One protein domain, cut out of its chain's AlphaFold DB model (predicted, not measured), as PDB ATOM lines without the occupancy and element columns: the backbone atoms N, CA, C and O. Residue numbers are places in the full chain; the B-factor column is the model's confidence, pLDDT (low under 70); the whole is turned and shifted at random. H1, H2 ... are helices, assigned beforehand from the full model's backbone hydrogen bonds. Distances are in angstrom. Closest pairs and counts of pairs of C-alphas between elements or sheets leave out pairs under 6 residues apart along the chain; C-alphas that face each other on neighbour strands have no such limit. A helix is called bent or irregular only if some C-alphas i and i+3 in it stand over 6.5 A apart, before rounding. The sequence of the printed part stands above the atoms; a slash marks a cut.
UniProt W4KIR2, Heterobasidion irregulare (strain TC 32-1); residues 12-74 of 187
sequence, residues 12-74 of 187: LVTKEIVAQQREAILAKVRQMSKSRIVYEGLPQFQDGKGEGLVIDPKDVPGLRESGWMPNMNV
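Overview. This is residues 12 to 74 of the 187 residues of a protein of Heterobasidion irregulare (strain TC 32-1) (UniProt W4KIR2). One long helix, H1, sticks out like an arm from a loose loop, which runs away from the helix's end, turns round and folds back to two very short helices, H2 and H3. Residues 12 to 25 and 27 to 33 stand free, as does the far turn of the loop, residues 46 to 52. The printed part has 63 residues with three named helices in the order H1, H2, H3 and no named strand; the class is all helix, though under half of the residues, 30 of 63, are in named elements. The whole is extended, with a radius of gyration of the C-alphas of 18.3 A, and flat, spanning 56 by 30 by 16 A.

Arrangement. The longest helix, H1, residues 12 to 32, touches no helix. It is apart from H2, residues 61 to 65, with no C-alpha of the one within 8 A of the other. H1 is apart from H3, residues 70 to 73, by the same distance test, and H2 and H3 are apart too. A long link of 28 residues joins H1 to H2, and a tight link of 4 residues joins H2 to H3. In H2 the one O i to N i+4 pair is within hydrogen-bond range, in H1 15 of 17 such pairs are, and H3 with its 4 residues is too short for such a pair; its one O i to N i+3 pair is within range.

Along the chain. H1 runs from Leu 12, with its C-alpha at (0.309, 27.800, 290.901), to Met 32, with its C-alpha at (-10.476, 58.216, 297.704), 33.0 A from first to last C-alpha. It is irregular: C-alphas 12 and 15 are 7.9 A apart, where about 5 A is found in a regular helix. H2 runs from Pro 61 to Glu 65, 6.3 A from first to last C-alpha. H3 runs from Pro 70 to Asn 73, 5.5 A from first to last C-alpha, and ends with C-alpha 73 at (2.851, 75.103, 309.083).

Size, cuts and confidence. The two C-alphas farthest apart are those of Leu 12 and Gly 52, at 55.8 A. Without the stretches that stand free, the body has 35 residues and spans 33 by 23 by 11 A. The printed part has no cut. Residues 33 to 60 hold no named element, and their C-alphas lie 5 to 24 A from the mean of all C-alphas. The mean pLDDT of the printed part is 80.1, and that of H1 is 92. Confidence is low, under 70, in 14 residues, namely 46 to 53 and 69 to 74.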
ATOM      1  N   LEU A  12      -0.301  27.607 292.222       90.50
ATOM      2  CA  LEU A  12       0.309  27.800 290.901       90.50
ATOM      3  C   LEU A  12      -0.045  29.146 290.253       90.50
ATOM      4  O   LEU A  12       0.728  29.624 289.433       90.50
ATOM      5  N   VAL A  13      -1.168  29.758 290.644       91.69
ATOM      6  CA  VAL A  13      -1.652  31.051 290.119       91.69
ATOM      7  C   VAL A  13      -1.581  32.177 291.160       91.69
ATOM      8  O   VAL A  13      -2.256  33.204 291.072       91.69
ATOM      9  N   THR A  14      -0.786  31.984 292.217       89.44
ATOM     10  CA  THR A  14      -0.695  32.944 293.331       89.44
ATOM     11  C   THR A  14      -0.206  34.313 292.868       89.44
ATOM     12  O   THR A  14      -0.634  35.329 293.409       89.44
ATOM     13  N   LYS A  15       0.679  34.366 291.865       93.19
ATOM     14  CA  LYS A  15       1.214  35.633 291.346       93.19
ATOM     15  C   LYS A  15       0.107  36.475 290.720       93.19
ATOM     16  O   LYS A  15       0.033  37.672 290.982       93.19
ATOM     17  N   GLU A  16      -0.773  35.840 289.954       94.50
ATOM     18  CA  GLU A  16      -1.932  36.465 289.330       94.50
ATOM     19  C   GLU A  16      -2.942  36.909 290.390       94.50
ATOM     20  O   GLU A  16      -3.404  38.048 290.348       94.50
ATOM     21  N   ILE A  17      -3.222  36.059 291.388       92.12
ATOM     22  CA  ILE A  17      -4.121  36.392 292.506       92.12
ATOM     23  C   ILE A  17      -3.614  37.629 293.260       92.12
ATOM     24  O   ILE A  17      -4.369  38.575 293.482       92.12
ATOM     25  N   VAL A  18      -2.329  37.656 293.628       94.62
ATOM     26  CA  VAL A  18      -1.728  38.787 294.352       94.62
ATOM     27  C   VAL A  18      -1.727  40.052 293.492       94.62
ATOM     28  O   VAL A  18      -2.023  41.134 293.998       94.62
ATOM     29  N   ALA A  19      -1.441  39.939 292.193       94.94
ATOM     30  CA  ALA A  19      -1.493  41.074 291.277       94.94
ATOM     31  C   ALA A  19      -2.912  41.660 291.170       94.94
ATOM     32  O   ALA A  19      -3.077  42.877 291.266       94.94
ATOM     33  N   GLN A  20      -3.935  40.809 291.049       94.88
ATOM     34  CA  GLN A  20      -5.339  41.228 291.009       94.88
ATOM     35  C   GLN A  20      -5.776  41.895 292.316       94.88
ATOM     36  O   GLN A  20      -6.390  42.961 292.284       94.88
ATOM     37  N   GLN A  21      -5.425  41.314 293.466       95.25
ATOM     38  CA  GLN A  21      -5.732  41.895 294.776       95.25
ATOM     39  C   GLN A  21      -5.052  43.253 294.963       95.25
ATOM     40  O   GLN A  21      -5.693  44.213 295.394       95.25
ATOM     41  N   ARG A  22      -3.771  43.363 294.590       94.81
ATOM     42  CA  ARG A  22      -3.036  44.630 294.633       94.81
ATOM     43  C   ARG A  22      -3.708  45.686 293.762       94.81
ATOM     44  O   ARG A  22      -3.877  46.814 294.217       94.81
ATOM     45  N   GLU A  23      -4.101  45.339 292.539       95.31
ATOM     46  CA  GLU A  23      -4.763  46.294 291.651       95.31
ATOM     47  C   GLU A  23      -6.147  46.694 292.171       95.31
ATOM     48  O   GLU A  23      -6.485  47.872 292.116       95.31
ATOM     49  N   ALA A  24      -6.914  45.774 292.765       94.25
ATOM     50  CA  ALA A  24      -8.195  46.098 293.394       94.25
ATOM     51  C   ALA A  24      -8.034  47.098 294.554       94.25
ATOM     52  O   ALA A  24      -8.775  48.080 294.641       94.25
ATOM     53  N   ILE A  25      -7.022  46.899 295.408       93.19
ATOM     54  CA  ILE A  25      -6.689  47.833 296.492       93.19
ATOM     55  C   ILE A  25      -6.284  49.192 295.912       93.19
ATOM     56  O   ILE A  25      -6.824  50.220 296.318       93.19
ATOM     57  N   LEU A  26      -5.372  49.216 294.933       90.38
ATOM     58  CA  LEU A  26      -4.925  50.462 294.306       90.38
ATOM     59  C   LEU A  26      -6.075  51.194 293.608       90.38
ATOM     60  O   LEU A  26      -6.154  52.416 293.703       90.38
ATOM     61  N   ALA A  27      -6.985  50.478 292.949       90.19
ATOM     62  CA  ALA A  27      -8.179  51.051 292.341       90.19
ATOM     63  C   ALA A  27      -9.082  51.708 293.392       90.19
ATOM     64  O   ALA A  27      -9.577  52.812 293.162       90.19
ATOM     65  N   LYS A  28      -9.239  51.091 294.570       91.88
ATOM     66  CA  LYS A  28     -10.018  51.685 295.659       91.88
ATOM     67  C   LYS A  28      -9.345  52.926 296.244       91.88
ATOM     68  O   LYS A  28     -10.011  53.941 296.433       91.88
ATOM     69  N   VAL A  29      -8.028  52.883 296.454       86.69
ATOM     70  CA  VAL A  29      -7.252  54.047 296.915       86.69
ATOM     71  C   VAL A  29      -7.372  55.207 295.924       86.69
ATOM     72  O   VAL A  29      -7.599  56.334 296.351       86.69
ATOM     73  N   ARG A  30      -7.319  54.941 294.610       87.25
ATOM     74  CA  ARG A  30      -7.485  55.965 293.558       87.25
ATOM     75  C   ARG A  30      -8.850  56.667 293.595       87.25
ATOM     76  O   ARG A  30      -8.934  57.804 293.149       87.25
ATOM     77  N   GLN A  31      -9.905  56.024 294.106       88.00
ATOM     78  CA  GLN A  31     -11.222  56.663 294.262       88.00
ATOM     79  C   GLN A  31     -11.263  57.658 295.429       88.00
ATOM     80  O   GLN A  31     -12.073  58.578 295.412       88.00
ATOM     81  N   MET A  32     -10.429  57.454 296.450       85.19
ATOM     82  CA  MET A  32     -10.476  58.216 297.704       85.19
ATOM     83  C   MET A  32      -9.298  59.181 297.863       85.19
ATOM     84  O   MET A  32      -9.362  60.101 298.670       85.19
ATOM     85  N   SER A  33      -8.209  58.970 297.120       82.81
ATOM     86  CA  SER A  33      -6.954  59.691 297.296       82.81
ATOM     87  C   SER A  33      -6.281  60.023 295.967       82.81
ATOM     88  O   SER A  33      -6.255  59.224 295.030       82.81
ATOM     89  N   LYS A  34      -5.651  61.201 295.929       82.25
ATOM     90  CA  LYS A  34      -4.796  61.677 294.834       82.25
ATOM     91  C   LYS A  34      -3.334  61.222 294.966       82.25
ATOM     92  O   LYS A  34      -2.489  61.676 294.203       82.25
ATOM     93  N   SER A  35      -3.018  60.315 295.895       76.50
ATOM     94  CA  SER A  35      -1.639  59.887 296.202       76.50
ATOM     95  C   SER A  35      -0.862  59.294 295.019       76.50
ATOM     96  O   SER A  35       0.363  59.291 295.030       76.50
ATOM     97  N   ARG A  36      -1.557  58.794 293.987       81.12
ATOM     98  CA  ARG A  36      -0.940  58.259 292.762       81.12
ATOM     99  C   ARG A  36      -0.416  59.347 291.813       81.12
ATOM    100  O   ARG A  36       0.336  59.020 290.898       81.12
ATOM    101  N   ILE A  37      -0.832  60.601 291.976       84.31
ATOM    102  CA  ILE A  37      -0.397  61.697 291.108       84.31
ATOM    103  C   ILE A  37       1.057  62.028 291.454       84.31
ATOM    104  O   ILE A  37       1.340  62.595 292.507       84.31
ATOM    105  N   VAL A  38       1.976  61.646 290.568       83.19
ATOM    106  CA  VAL A  38       3.379  62.061 290.625       83.19
ATOM    107  C   VAL A  38       3.501  63.309 289.763       83.19
ATOM    108  O   VAL A  38       3.273  63.249 288.557       83.19
ATOM    109  N   TYR A  39       3.798  64.442 290.392       83.06
ATOM    110  CA  TYR A  39       4.051  65.693 289.682       83.06
ATOM    111  C   TYR A  39       5.480  65.698 289.146       83.06
ATOM    112  O   TYR A  39       6.388  65.169 289.790       83.06
ATOM    113  N   GLU A  40       5.672  66.324 287.988       83.75
ATOM    114  CA  GLU A  40       7.006  66.593 287.460       83.75
ATOM    115  C   GLU A  40       7.833  67.387 288.476       83.75
ATOM    116  O   GLU A  40       7.316  68.250 289.195       83.75
ATOM    117  N   GLY A  41       9.132  67.085 288.537       78.69
ATOM    118  CA  GLY A  41      10.051  67.817 289.400       78.69
ATOM    119  C   GLY A  41      10.031  69.302 289.044       78.69
ATOM    120  O   GLY A  41      10.020  69.654 287.865       78.69
ATOM    121  N   LEU A  42      10.033  70.176 290.048       81.75
ATOM    122  CA  LEU A  42      10.014  71.619 289.809       81.75
ATOM    123  C   LEU A  42      11.222  72.018 288.933       81.75
ATOM    124  O   LEU A  42      12.348  71.633 289.269       81.75
ATOM    125  N   PRO A  43      11.024  72.787 287.843       75.81
ATOM    126  CA  PRO A  43      12.097  73.179 286.920       75.81
ATOM    127  C   PRO A  43      13.308  73.817 287.613       75.81
ATOM    128  O   PRO A  43      14.445  73.651 287.184       75.81
ATOM    129  N   GLN A  44      13.059  74.502 288.729       73.00
ATOM    130  CA  GLN A  44      14.049  75.136 289.596       73.00
ATOM    131  C   GLN A  44      15.128  74.163 290.106       73.00
ATOM    132  O   GLN A  44      16.253  74.586 290.362       73.00
ATOM    133  N   PHE A  45      14.808  72.872 290.235       73.31
ATOM    134  CA  PHE A  45      15.727  71.849 290.737       73.31
ATOM    135  C   PHE A  45      16.376  70.997 289.636       73.31
ATOM    136  O   PHE A  45      17.234  70.177 289.953       73.31
ATOM    137  N   GLN A  46      16.015  71.170 288.358       69.62
ATOM    138  CA  GLN A  46      16.410  70.226 287.301       69.62
ATOM    139  C   GLN A  46      17.825  70.424 286.709       69.62
ATOM    140  O   GLN A  46      18.279  69.557 285.977       69.62
ATOM    141  N   ASP A  47      18.580  71.464 287.087       67.69
ATOM    142  CA  ASP A  47      19.901  71.771 286.484       67.69
ATOM    143  C   ASP A  47      21.024  72.047 287.508       67.69
ATOM    144  O   ASP A  47      21.962  72.791 287.227       67.69
ATOM    145  N   GLY A  48      20.917  71.563 288.750       63.72
ATOM    146  CA  GLY A  48      21.905  71.902 289.794       63.72
ATOM    147  C   GLY A  48      21.882  73.378 290.233       63.72
ATOM    148  O   GLY A  48      22.735  73.811 290.996       63.72
ATOM    149  N   LYS A  49      20.863  74.142 289.816       60.66
ATOM    150  CA  LYS A  49      20.585  75.536 290.223       60.66
ATOM    151  C   LYS A  49      19.965  75.650 291.628       60.66
ATOM    152  O   LYS A  49      19.408  76.686 291.973       60.66
ATOM    153  N   GLY A  50      20.009  74.579 292.422       59.44
ATOM    154  CA  GLY A  50      19.258  74.447 293.675       59.44
ATOM    155  C   GLY A  50      19.813  75.243 294.859       59.44
ATOM    156  O   GLY A  50      19.134  75.350 295.878       59.44
ATOM    157  N   GLU A  51      21.017  75.806 294.758       58.53
ATOM    158  CA  GLU A  51      21.606  76.573 295.857       58.53
ATOM    159  C   GLU A  51      21.067  78.012 295.882       58.53
ATOM    160  O   GLU A  51      21.302  78.806 294.974       58.53
ATOM    161  N   GLY A  52      20.328  78.350 296.945       64.88
ATOM    162  CA  GLY A  52      19.877  79.718 297.234       64.88
ATOM    163  C   GLY A  52      18.532  80.134 296.628       64.88
ATOM    164  O   GLY A  52      18.149  81.296 296.762       64.88
ATOM    165  N   LEU A  53      17.790  79.223 295.990       66.25
ATOM    166  CA  LEU A  53      16.491  79.542 295.393       66.25
ATOM    167  C   LEU A  53      15.365  79.531 296.440       66.25
ATOM    168  O   LEU A  53      15.035  78.495 297.015       66.25
ATOM    169  N   VAL A  54      14.751  80.694 296.666       70.88
ATOM    170  CA  VAL A  54      13.560  80.836 297.514       70.88
ATOM    171  C   VAL A  54      12.324  80.570 296.655       70.88
ATOM    172  O   VAL A  54      12.013  81.351 295.759       70.88
ATOM    173  N   ILE A  55      11.635  79.458 296.910       74.56
ATOM    174  CA  ILE A  55      10.366  79.104 296.257       74.56
ATOM    175  C   ILE A  55       9.235  79.409 297.242       74.56
ATOM    176  O   ILE A  55       9.280  78.937 298.379       74.56
ATOM    177  N   ASP A  56       8.223  80.178 296.824       80.06
ATOM    178  CA  ASP A  56       7.000  80.320 297.621       80.06
ATOM    179  C   ASP A  56       6.286  78.955 297.641       80.06
ATOM    180  O   ASP A  56       5.988  78.403 296.576       80.06
ATOM    181  N   PRO A  57       5.984  78.380 298.819       77.88
ATOM    182  CA  PRO A  57       5.233  77.131 298.922       77.88
ATOM    183  C   PRO A  57       3.943  77.094 298.075       77.88
ATOM    184  O   PRO A  57       3.572  76.038 297.562       77.88
ATOM    185  N   LYS A  58       3.273  78.235 297.854       76.69
ATOM    186  CA  LYS A  58       2.058  78.327 297.015       76.69
ATOM    187  C   LYS A  58       2.304  77.989 295.540       76.69
ATOM    188  O   LYS A  58       1.374  77.592 294.823       76.69
ATOM    189  N   ASP A  59       3.544  78.122 295.083       80.88
ATOM    190  CA  ASP A  59       3.928  77.865 293.700       80.88
ATOM    191  C   ASP A  59       4.104  76.372 293.397       80.88
ATOM    192  O   ASP A  59       4.091  75.983 292.231       80.88
ATOM    193  N   VAL A  60       4.165  75.518 294.425       83.56
ATOM    194  CA  VAL A  60       4.299  74.065 294.272       83.56
ATOM    195  C   VAL A  60       2.943  73.446 293.879       83.56
ATOM    196  O   VAL A  60       2.012  73.485 294.689       83.56
ATOM    197  N   PRO A  61       2.801  72.828 292.685       79.88
ATOM    198  CA  PRO A  61       1.511  72.332 292.183       79.88
ATOM    199  C   PRO A  61       0.808  71.362 293.140       79.88
ATOM    200  O   PRO A  61      -0.347  71.575 293.504       79.88
ATOM    201  N   GLY A  62       1.535  70.356 293.643       79.94
ATOM    202  CA  GLY A  62       0.979  69.384 294.587       79.94
ATOM    203  C   GLY A  62       0.563  69.993 295.928       79.94
ATOM    204  O   GLY A  62      -0.405  69.535 296.532       79.94
ATOM    205  N   LEU A  63       1.242  71.058 296.375       79.69
ATOM    206  CA  LEU A  63       0.898  71.743 297.621       79.69
ATOM    207  C   LEU A  63      -0.364  72.595 297.435       79.69
ATOM    208  O   LEU A  63      -1.295  72.504 298.237       79.69
ATOM    209  N   ARG A  64      -0.452  73.332 296.322       79.56
ATOM    210  CA  ARG A  64      -1.616  74.148 295.949       79.56
ATOM    211  C   ARG A  64      -2.897  73.325 295.831       79.56
ATOM    212  O   ARG A  64      -3.933  73.716 296.359       79.56
ATOM    213  N   GLU A  65      -2.828  72.174 295.170       78.44
ATOM    214  CA  GLU A  65      -3.990  71.301 294.967       78.44
ATOM    215  C   GLU A  65      -4.481  70.608 296.242       78.44
ATOM    216  O   GLU A  65      -5.635  70.179 296.300       78.44
ATOM    217  N   SER A  66      -3.622  70.487 297.258       75.31
ATOM    218  CA  SER A  66      -3.982  69.873 298.541       75.31
ATOM    219  C   SER A  66      -4.763  70.805 299.473       75.31
ATOM    220  O   SER A  66      -5.219  70.364 300.524       75.31
ATOM    221  N   GLY A  67      -4.940  72.081 299.100       74.25
ATOM    222  CA  GLY A  67      -5.573  73.082 299.963       74.25
ATOM    223  C   GLY A  67      -4.683  73.518 301.128       74.25
ATOM    224  O   GLY A  67      -5.178  74.054 302.117       74.25
ATOM    225  N   TRP A  68      -3.374  73.277 301.022       79.06
ATOM    226  CA  TRP A  68      -2.410  73.677 302.033       79.06
ATOM    227  C   TRP A  68      -2.383  75.197 302.192       79.06
ATOM    228  O   TRP A  68      -2.344  75.948 301.214       79.06
ATOM    229  N   MET A  69      -2.366  75.653 303.441       69.88
ATOM    230  CA  MET A  69      -2.249  77.062 303.793       69.88
ATOM    231  C   MET A  69      -1.022  77.273 304.689       69.88
ATOM    232  O   MET A  69      -0.723  76.411 305.513       69.88
ATOM    233  N   PRO A  70      -0.333  78.429 304.615       68.31
ATOM    234  CA  PRO A  70       0.841  78.705 305.449       68.31
ATOM    235  C   PRO A  70       0.594  78.579 306.961       68.31
ATOM    236  O   PRO A  70       1.512  78.251 307.707       68.31
ATOM    237  N   ASN A  71      -0.648  78.782 307.417       68.00
ATOM    238  CA  ASN A  71      -1.034  78.585 308.816       68.00
ATOM    239  C   ASN A  71      -1.049  77.106 309.252       68.00
ATOM    240  O   ASN A  71      -0.989  76.836 310.444       68.00
ATOM    241  N   MET A  72      -1.080  76.150 308.318       66.88
ATOM    242  CA  MET A  72      -0.943  74.716 308.601       66.88
ATOM    243  C   MET A  72       0.497  74.340 308.966       66.88
ATOM    244  O   MET A  72       0.729  73.276 309.529       66.88
ATOM    245  N   ASN A  73       1.459  75.218 308.656       62.34
ATOM    246  CA  ASN A  73       2.851  75.103 309.083       62.34
ATOM    247  C   ASN A  73       3.117  75.815 310.416       62.34
ATOM    248  O   ASN A  73       4.259  75.872 310.864       62.34
ATOM    249  N   VAL A  74       2.078  76.371 311.051       58.69
ATOM    250  CA  VAL A  74       2.144  76.710 312.469       58.69
ATOM    251  C   VAL A  74       1.980  75.377 313.189       58.69
ATOM    252  O   VAL A  74       0.869  74.840 313.187       58.69
TER     253      VAL A  74